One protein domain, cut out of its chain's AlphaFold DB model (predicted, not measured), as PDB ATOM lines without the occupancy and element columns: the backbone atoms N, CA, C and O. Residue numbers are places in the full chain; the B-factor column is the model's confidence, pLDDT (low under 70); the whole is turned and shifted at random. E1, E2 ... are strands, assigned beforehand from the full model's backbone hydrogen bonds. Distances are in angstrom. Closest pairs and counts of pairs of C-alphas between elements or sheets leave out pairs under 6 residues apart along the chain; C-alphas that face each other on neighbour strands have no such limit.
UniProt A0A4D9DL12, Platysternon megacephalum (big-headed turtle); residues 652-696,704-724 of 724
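Overview. This is residues 652 to 696 and 704 to 724 of the 724 residues of a protein of Platysternon megacephalum (big-headed turtle) (UniProt A0A4D9DL12). The domain is a long, thin rod of two antiparallel two-stranded ribbons set end to end: a long, bent ribbon of E4 and E5, and a short hairpin of E2 and E3 at the other end. E1 runs alongside part of the long ribbon, and E3 runs on into E4, tying the two ribbons together. The printed part has 66 residues, with no named helix and five named strands, E1 to E5 in order along the chain. The two sheets have the orders E2 - E3 and E4 - E5, both antiparallel, and the class is all strand. The whole is extended, with a radius of gyration of the C-alphas of 18.9 A and spans of 65 by 19 by 14 A.

Along the chain. E1 is residues 652 to 658, 18.5 A from first to last C-alpha, and begins with C-alpha 652 at (135.481, 128.170, 119.513). E2 is residues 663 to 668, 15.6 A long, and E3 is residues 673 to 678, 15.4 A long. E4, the longest strand by residues, is residues 680 to 696 and measures 40.5 A, ending with C-alpha 696 at (152.501, 123.905, 122.925). E5 is residues 704 to 718 and measures 39.2 A, ending with C-alpha 718 at (123.375, 149.059, 107.578).

Arrangement. E1 pairs with no named strand. Its closest C-alphas to E5 are those of Cys 657 and Cys 715, 5.6 A apart, and to E4 those of Cys 657 and Met 682, 5.9 A apart. E1 and E2 are apart. E2 and E3 form a hairpin, antiparallel at 165 degrees; N 664 and O 677, 2.7 A apart, are within hydrogen-bond range. E3 and E4 meet only through their link, where E3 runs on into E4 across a break of 1 residue, at 47 degrees. E4 and E5 are antiparallel at 168 degrees; N 687 and O 711, at 2.8 A, and N 680 and O 718, at 2.9 A, are within hydrogen-bond range. E4 bends by 70 degrees at residue 685, and E5 bends by 55 degrees at residue 715. E3 and E5 are only just apart, with their closest C-alphas 8.2 A from each other.

Size, cuts and confidence. The two C-alphas farthest apart are those of Ala 670 and Pro 696, at 65.7 A. Residues 697 to 703 are not printed, and C-alphas 696 and 704 are 4.3 A apart across this cut. The links E1 to E2, E2 to E3 and E3 to E4 are tight; E4 to E5 is the link across the cut. The mean pLDDT of the printed part is 91.7, and residues 721, 723 and 724 are under 70.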
ATOM      1  N   VAL A 652     135.590 126.757 119.147       95.56
ATOM      2  CA  VAL A 652     135.481 128.170 119.513       95.56
ATOM      3  C   VAL A 652     134.049 128.633 119.295       95.56
ATOM      4  O   VAL A 652     133.531 128.522 118.190       95.56
ATOM      5  N   THR A 653     133.425 129.213 120.320       94.69
ATOM      6  CA  THR A 653     132.177 129.964 120.140       94.69
ATOM      7  C   THR A 653     132.480 131.267 119.401       94.69
ATOM      8  O   THR A 653     133.198 132.131 119.921       94.69
ATOM      9  N   LEU A 654     131.952 131.387 118.187       94.12
ATOM     10  CA  LEU A 654     131.997 132.567 117.331       94.12
ATOM     11  C   LEU A 654     130.585 133.140 117.162       94.12
ATOM     12  O   LEU A 654     129.583 132.505 117.483       94.12
ATOM     13  N   THR A 655     130.513 134.363 116.655       94.25
ATOM     14  CA  THR A 655     129.277 135.128 116.444       94.25
ATOM     15  C   THR A 655     129.189 135.532 114.979       94.25
ATOM     16  O   THR A 655     130.158 136.079 114.449       94.25
ATOM     17  N   ARG A 656     128.036 135.349 114.335       93.75
ATOM     18  CA  ARG A 656     127.763 135.903 112.998       93.75
ATOM     19  C   ARG A 656     126.489 136.736 112.985       93.75
ATOM     20  O   ARG A 656     125.605 136.534 113.813       93.75
ATOM     21  N   CYS A 657     126.394 137.650 112.025       94.25
ATOM     22  CA  CYS A 657     125.190 138.436 111.794       94.25
ATOM     23  C   CYS A 657     124.318 137.783 110.729       94.25
ATOM     24  O   CYS A 657     124.793 137.464 109.641       94.25
ATOM     25  N   GLU A 658     123.042 137.576 111.049       94.06
ATOM     26  CA  GLU A 658     122.093 136.891 110.176       94.06
ATOM     27  C   GLU A 658     120.672 137.434 110.380       94.06
ATOM     28  O   GLU A 658     120.294 137.848 111.477       94.06
ATOM     29  N   GLY A 659     119.877 137.440 109.311       93.44
ATOM     30  CA  GLY A 659     118.492 137.909 109.316       93.44
ATOM     31  C   GLY A 659     118.212 138.949 108.235       93.44
ATOM     32  O   GLY A 659     119.094 139.376 107.490       93.44
ATOM     33  N   MET A 660     116.947 139.344 108.136       92.62
ATOM     34  CA  MET A 660     116.453 140.253 107.107       92.62
ATOM     35  C   MET A 660     116.610 141.721 107.516       92.62
ATOM     36  O   MET A 660     116.418 142.091 108.680       92.62
ATOM     37  N   CYS A 661     116.872 142.561 106.515       94.06
ATOM     38  CA  CYS A 661     116.897 144.015 106.617       94.06
ATOM     39  C   CYS A 661     115.974 144.653 105.566       94.06
ATOM     40  O   CYS A 661     115.737 144.043 104.520       94.06
ATOM     41  N   PRO A 662     115.418 145.852 105.824       92.94
ATOM     42  CA  PRO A 662     114.632 146.574 104.831       92.94
ATOM     43  C   PRO A 662     115.481 146.954 103.613       92.94
ATOM     44  O   PRO A 662     116.593 147.450 103.764       92.94
ATOM     45  N   SER A 663     114.916 146.770 102.423       92.75
ATOM     46  CA  SER A 663     115.490 147.203 101.146       92.75
ATOM     47  C   SER A 663     114.360 147.605 100.199       92.75
ATOM     48  O   SER A 663     113.272 147.026 100.245       92.75
ATOM     49  N   SER A 664     114.598 148.581  99.326       91.31
ATOM     50  CA  SER A 664     113.675 148.999  98.274       91.31
ATOM     51  C   SER A 664     114.419 149.399  96.998       91.31
ATOM     52  O   SER A 664     115.495 149.989  97.044       91.31
ATOM     53  N   ALA A 665     113.814 149.097  95.851       91.69
ATOM     54  CA  ALA A 665     114.259 149.556  94.542       91.69
ATOM     55  C   ALA A 665     113.095 150.300  93.874       91.69
ATOM     56  O   ALA A 665     111.964 149.806  93.868       91.69
ATOM     57  N   LYS A 666     113.344 151.507  93.363       92.12
ATOM     58  CA  LYS A 666     112.319 152.430  92.850       92.12
ATOM     59  C   LYS A 666     112.800 153.018  91.524       92.12
ATOM     60  O   LYS A 666     113.886 153.582  91.466       92.12
ATOM     61  N   LEU A 667     112.009 152.930  90.455       93.19
ATOM     62  CA  LEU A 667     112.371 153.575  89.188       93.19
ATOM     63  C   LEU A 667     112.271 155.102  89.332       93.19
ATOM     64  O   LEU A 667     111.177 155.661  89.414       93.19
ATOM     65  N   ASN A 668     113.413 155.783  89.336       91.88
ATOM     66  CA  ASN A 668     113.498 157.235  89.333       91.88
ATOM     67  C   ASN A 668     113.305 157.738  87.893       91.88
ATOM     68  O   ASN A 668     114.264 157.919  87.142       91.88
ATOM     69  N   ILE A 669     112.040 157.943  87.509       93.62
ATOM     70  CA  ILE A 669     111.621 158.326  86.148       93.62
ATOM     71  C   ILE A 669     112.348 159.594  85.661       93.62
ATOM     72  O   ILE A 669     112.732 159.673  84.500       93.62
ATOM     73  N   ALA A 670     112.612 160.557  86.551       95.12
ATOM     74  CA  ALA A 670     113.319 161.795  86.211       95.12
ATOM     75  C   ALA A 670     114.809 161.587  85.871       95.12
ATOM     76  O   ALA A 670     115.386 162.399  85.151       95.12
ATOM     77  N   LYS A 671     115.430 160.509  86.370       93.38
ATOM     78  CA  LYS A 671     116.810 160.106  86.046       93.38
ATOM     79  C   LYS A 671     116.888 158.986  84.999       93.38
ATOM     80  O   LYS A 671     117.983 158.683  84.545       93.38
ATOM     81  N   MET A 672     115.767 158.337  84.663       94.12
ATOM     82  CA  MET A 672     115.713 157.064  83.918       94.12
ATOM     83  C   MET A 672     116.597 155.953  84.526       94.12
ATOM     84  O   MET A 672     117.124 155.099  83.819       94.12
ATOM     85  N   MET A 673     116.752 155.952  85.854       91.88
ATOM     86  CA  MET A 673     117.581 155.000  86.607       91.88
ATOM     87  C   MET A 673     116.793 154.391  87.766       91.88
ATOM     88  O   MET A 673     115.870 155.016  88.285       91.88
ATOM     89  N   VAL A 674     117.168 153.195  88.216       90.75
ATOM     90  CA  VAL A 674     116.622 152.619  89.453       90.75
ATOM     91  C   VAL A 674     117.382 153.199  90.649       90.75
ATOM     92  O   VAL A 674     118.593 153.037  90.754       90.75
ATOM     93  N   ASP A 675     116.662 153.881  91.538       88.88
ATOM     94  CA  ASP A 675     117.124 154.261  92.876       88.88
ATOM     95  C   ASP A 675     117.066 153.014  93.771       88.88
ATOM     96  O   ASP A 675     116.014 152.367  93.853       88.88
ATOM     97  N   VAL A 676     118.176 152.657  94.418       89.44
ATOM     98  CA  VAL A 676     118.293 151.444  95.243       89.44
ATOM     99  C   VAL A 676     118.749 151.826  96.648       89.44
ATOM    100  O   VAL A 676     119.842 152.340  96.847       89.44
ATOM    101  N   GLU A 677     117.894 151.541  97.623       90.31
ATOM    102  CA  GLU A 677     118.114 151.748  99.053       90.31
ATOM    103  C   GLU A 677     118.111 150.361  99.700       90.31
ATOM    104  O   GLU A 677     117.086 149.682  99.687       90.31
ATOM    105  N   CYS A 678     119.252 149.883 100.188       91.69
ATOM    106  CA  CYS A 678     119.451 148.453 100.421       91.69
ATOM    107  C   CYS A 678     120.174 148.205 101.747       91.69
ATOM    108  O   CYS A 678     121.283 148.686 101.950       91.69
ATOM    109  N   GLY A 679     119.519 147.488 102.662       92.56
ATOM    110  CA  GLY A 679     120.045 147.176 103.987       92.56
ATOM    111  C   GLY A 679     120.708 145.799 104.047       92.56
ATOM    112  O   GLY A 679     120.078 144.788 103.735       92.56
ATOM    113  N   CYS A 680     121.945 145.742 104.536       93.44
ATOM    114  CA  CYS A 680     122.656 144.507 104.875       93.44
ATOM    115  C   CYS A 680     122.698 144.298 106.393       93.44
ATOM    116  O   CYS A 680     122.878 145.254 107.148       93.44
ATOM    117  N   CYS A 681     122.584 143.047 106.849       94.38
ATOM    118  CA  CYS A 681     122.783 142.701 108.256       94.38
ATOM    119  C   CYS A 681     124.285 142.622 108.566       94.38
ATOM    120  O   CYS A 681     124.965 141.714 108.095       94.38
ATOM    121  N   MET A 682     124.803 143.590 109.324       93.38
ATOM    122  CA  MET A 682     126.239 143.819 109.529       93.38
ATOM    123  C   MET A 682     126.593 143.882 111.026       93.38
ATOM    124  O   MET A 682     125.762 144.333 111.821       93.38
ATOM    125  N   PRO A 683     127.813 143.475 111.430       94.75
ATOM    126  CA  PRO A 683     128.268 143.579 112.817       94.75
ATOM    127  C   PRO A 683     128.474 145.037 113.242       94.75
ATOM    128  O   PRO A 683     128.958 145.853 112.458       94.75
ATOM    129  N   VAL A 684     128.128 145.364 114.493       94.25
ATOM    130  CA  VAL A 684     128.287 146.722 115.052       94.25
ATOM    131  C   VAL A 684     129.712 146.943 115.553       94.25
ATOM    132  O   VAL A 684     130.336 147.953 115.229       94.25
ATOM    133  N   THR A 685     130.234 146.007 116.346       93.38
ATOM    134  CA  THR A 685     131.602 146.055 116.875       93.38
ATOM    135  C   THR A 685     132.403 144.822 116.475       93.38
ATOM    136  O   THR A 685     131.868 143.735 116.271       93.38
ATOM    137  N   LEU A 686     133.722 145.008 116.373       94.00
ATOM    138  CA  LEU A 686     134.697 143.944 116.149       94.00
ATOM    139  C   LEU A 686     135.594 143.843 117.386       94.00
ATOM    140  O   LEU A 686     136.329 144.778 117.714       94.00
ATOM    141  N   HIS A 687     135.536 142.710 118.075       92.81
ATOM    142  CA  HIS A 687     136.284 142.425 119.289       92.81
ATOM    143  C   HIS A 687     137.408 141.427 119.006       92.81
ATOM    144  O   HIS A 687     137.175 140.276 118.645       92.81
ATOM    145  N   LYS A 688     138.649 141.869 119.212       94.88
ATOM    146  CA  LYS A 688     139.830 141.000 119.227       94.88
ATOM    147  C   LYS A 688     139.864 140.195 120.527       94.88
ATOM    148  O   LYS A 688     139.740 140.773 121.608       94.88
ATOM    149  N   LYS A 689     140.055 138.879 120.431       94.06
ATOM    150  CA  LYS A 689     140.135 137.955 121.572       94.06
ATOM    151  C   LYS A 689     141.325 137.014 121.399       94.06
ATOM    152  O   LYS A 689     141.509 136.434 120.332       94.06
ATOM    153  N   GLU A 690     142.115 136.834 122.455       95.38
ATOM    154  CA  GLU A 690     143.153 135.802 122.478       95.38
ATOM    155  C   GLU A 690     142.521 134.412 122.628       95.38
ATOM    156  O   GLU A 690     141.853 134.118 123.625       95.38
ATOM    157  N   LEU A 691     142.785 133.536 121.662       95.38
ATOM    158  CA  LEU A 691     142.462 132.120 121.711       95.38
ATOM    159  C   LEU A 691     143.714 131.334 122.119       95.38
ATOM    160  O   LEU A 691     144.717 131.305 121.405       95.38
ATOM    161  N   LYS A 692     143.653 130.690 123.288       95.44
ATOM    162  CA  LYS A 692     144.727 129.840 123.817       95.44
ATOM    163  C   LYS A 692     144.482 128.407 123.361       95.44
ATOM    164  O   LYS A 692     143.606 127.733 123.896       95.44
ATOM    165  N   MET A 693     145.254 127.964 122.376       95.56
ATOM    166  CA  MET A 693     145.147 126.625 121.802       95.56
ATOM    167  C   MET A 693     145.589 125.555 122.830       95.56
ATOM    168  O   MET A 693     146.340 125.867 123.764       95.56
ATOM    169  N   PRO A 694     145.140 124.291 122.703       95.25
ATOM    170  CA  PRO A 694     145.428 123.251 123.697       95.25
ATOM    171  C   PRO A 694     146.885 122.752 123.700       95.25
ATOM    172  O   PRO A 694     147.347 122.237 124.716       95.25
ATOM    173  N   CYS A 695     147.610 122.907 122.592       94.31
ATOM    174  CA  CYS A 695     148.987 122.437 122.403       94.31
ATOM    175  C   CYS A 695     150.071 123.457 122.833       94.31
ATOM    176  O   CYS A 695     149.795 124.651 123.018       94.31
ATOM    177  N   PRO A 696     151.342 123.015 122.920       95.06
ATOM    178  CA  PRO A 696     152.501 123.905 122.925       95.06
ATOM    179  C   PRO A 696     152.643 124.718 121.624       95.06
ATOM    180  O   PRO A 696     152.196 124.295 120.563       95.06
ATOM    181  N   ARG A 704     152.253 127.747 125.684       93.38
ATOM    182  CA  ARG A 704     151.052 127.398 124.901       93.38
ATOM    183  C   ARG A 704     150.998 128.226 123.625       93.38
ATOM    184  O   ARG A 704     151.356 129.404 123.647       93.38
ATOM    185  N   LEU A 705     150.490 127.626 122.554       96.44
ATOM    186  CA  LEU A 705     150.180 128.345 121.327       96.44
ATOM    187  C   LEU A 705     148.998 129.297 121.570       96.44
ATOM    188  O   LEU A 705     147.960 128.900 122.101       96.44
ATOM    189  N   VAL A 706     149.157 130.562 121.184       96.06
ATOM    190  CA  VAL A 706     148.113 131.592 121.272       96.06
ATOM    191  C   VAL A 706     147.939 132.214 119.896       96.06
ATOM    192  O   VAL A 706     148.927 132.491 119.215       96.06
ATOM    193  N   THR A 707     146.690 132.427 119.498       95.19
ATOM    194  CA  THR A 707     146.314 133.160 118.285       95.19
ATOM    195  C   THR A 707     145.282 134.233 118.625       95.19
ATOM    196  O   THR A 707     144.671 134.199 119.694       95.19
ATOM    197  N   GLU A 708     145.096 135.207 117.743       95.62
ATOM    198  CA  GLU A 708     144.088 136.256 117.892       95.62
ATOM    199  C   GLU A 708     142.935 135.977 116.926       95.62
ATOM    200  O   GLU A 708     143.152 135.771 115.732       95.62
ATOM    201  N   ILE A 709     141.709 135.967 117.444       94.88
ATOM    202  CA  ILE A 709     140.480 135.826 116.658       94.88
ATOM    203  C   ILE A 709     139.650 137.107 116.748       94.88
ATOM    204  O   ILE A 709     139.720 137.842 117.739       94.88
ATOM    205  N   ILE A 710     138.850 137.364 115.714       93.38
ATOM    206  CA  ILE A 710     137.849 138.432 115.709       93.38
ATOM    207  C   ILE A 710     136.497 137.794 116.022       93.38
ATOM    208  O   ILE A 710     136.088 136.842 115.361       93.38
ATOM    209  N   ILE A 711     135.820 138.327 117.032       92.75
ATOM    210  CA  ILE A 711     134.428 138.029 117.377       92.75
ATOM    211  C   ILE A 711     133.641 139.328 117.188       92.75
ATOM    212  O   ILE A 711     134.195 140.420 117.329       92.75
ATOM    213  N   PHE A 712     132.378 139.236 116.806       93.06
ATOM    214  CA  PHE A 712     131.520 140.401 116.623       93.06
ATOM    215  C   PHE A 712     130.847 140.777 117.953       93.06
ATOM    216  O   PHE A 712     131.014 140.100 118.967       93.06
ATOM    217  N   GLY A 713     130.179 141.924 117.981       89.38
ATOM    218  CA  GLY A 713     129.332 142.318 119.099       89.38
ATOM    219  C   GLY A 713     128.112 143.054 118.578       89.38
ATOM    220  O   GLY A 713     128.201 144.213 118.167       89.38
ATOM    221  N   GLY A 714     126.969 142.373 118.583       93.19
ATOM    222  CA  GLY A 714     125.710 142.878 118.055       93.19
ATOM    223  C   GLY A 714     125.692 143.053 116.532       93.19
ATOM    224  O   GLY A 714     126.716 143.191 115.859       93.19
ATOM    225  N   CYS A 715     124.479 143.098 115.985       95.06
ATOM    226  CA  CYS A 715     124.230 143.214 114.552       95.06
ATOM    227  C   CYS A 715     123.145 144.257 114.271       95.06
ATOM    228  O   CYS A 715     122.183 144.382 115.031       95.06
ATOM    229  N   VAL A 716     123.287 144.998 113.171       94.88
ATOM    230  CA  VAL A 716     122.339 146.030 112.719       94.88
ATOM    231  C   VAL A 716     122.139 145.979 111.211       94.88
ATOM    232  O   VAL A 716     122.996 145.513 110.466       94.88
ATOM    233  N   CYS A 717     121.014 146.524 110.754       94.31
ATOM    234  CA  CYS A 717     120.816 146.823 109.343       94.31
ATOM    235  C   CYS A 717     121.576 148.096 108.967       94.31
ATOM    236  O   CYS A 717     121.198 149.185 109.400       94.31
ATOM    237  N   ASN A 718     122.630 147.951 108.163       92.88
ATOM    238  CA  ASN A 718     123.375 149.059 107.578       92.88
ATOM    239  C   ASN A 718     122.967 149.243 106.106       92.88
ATOM    240  O   ASN A 718     122.987 148.278 105.344       92.88
ATOM    241  N   TYR A 719     122.620 150.471 105.718       90.31
ATOM    242  CA  TYR A 719     122.162 150.822 104.369       90.31
ATOM    243  C   TYR A 719     123.295 151.276 103.431       90.31
ATOM    244  O   TYR A 719     123.097 151.346 102.222       90.31
ATOM    245  N   ASP A 720     124.498 151.508 103.966       83.81
ATOM    246  CA  ASP A 720     125.703 151.814 103.178       83.81
ATOM    247  C   ASP A 720     126.322 150.551 102.535       83.81
ATOM    248  O   ASP A 720     127.275 150.640 101.763       83.81
ATOM    249  N   GLY A 721     125.824 149.357 102.883       66.12
ATOM    250  CA  GLY A 721     126.470 148.074 102.579       66.12
ATOM    251  C   GLY A 721     126.333 147.575 101.138       66.12
ATOM    252  O   GLY A 721     127.081 146.685 100.739       66.12
ATOM    253  N   CYS A 722     125.405 148.119 100.348       71.50
ATOM    254  CA  CYS A 722     125.100 147.611  99.005       71.50
ATOM    255  C   CYS A 722     125.884 148.337  97.898       71.50
ATOM    256  O   CYS A 722     125.306 148.892  96.963       71.50
ATOM    257  N   THR A 723     127.216 148.325  98.006       64.62
ATOM    258  CA  THR A 723     128.125 148.717  96.917       64.62
ATOM    259  C   THR A 723     128.199 147.615  95.857       64.62
ATOM    260  O   THR A 723     128.371 146.448  96.209       64.62
ATOM    261  N   HIS A 724     128.077 147.996  94.584       58.53
ATOM    262  CA  HIS A 724     128.087 147.107  93.413       58.53
ATOM    263  C   HIS A 724     129.512 146.854  92.882       58.53
ATOM    264  O   HIS A 724     130.355 147.765  93.029       58.53
TER     265      HIS A 724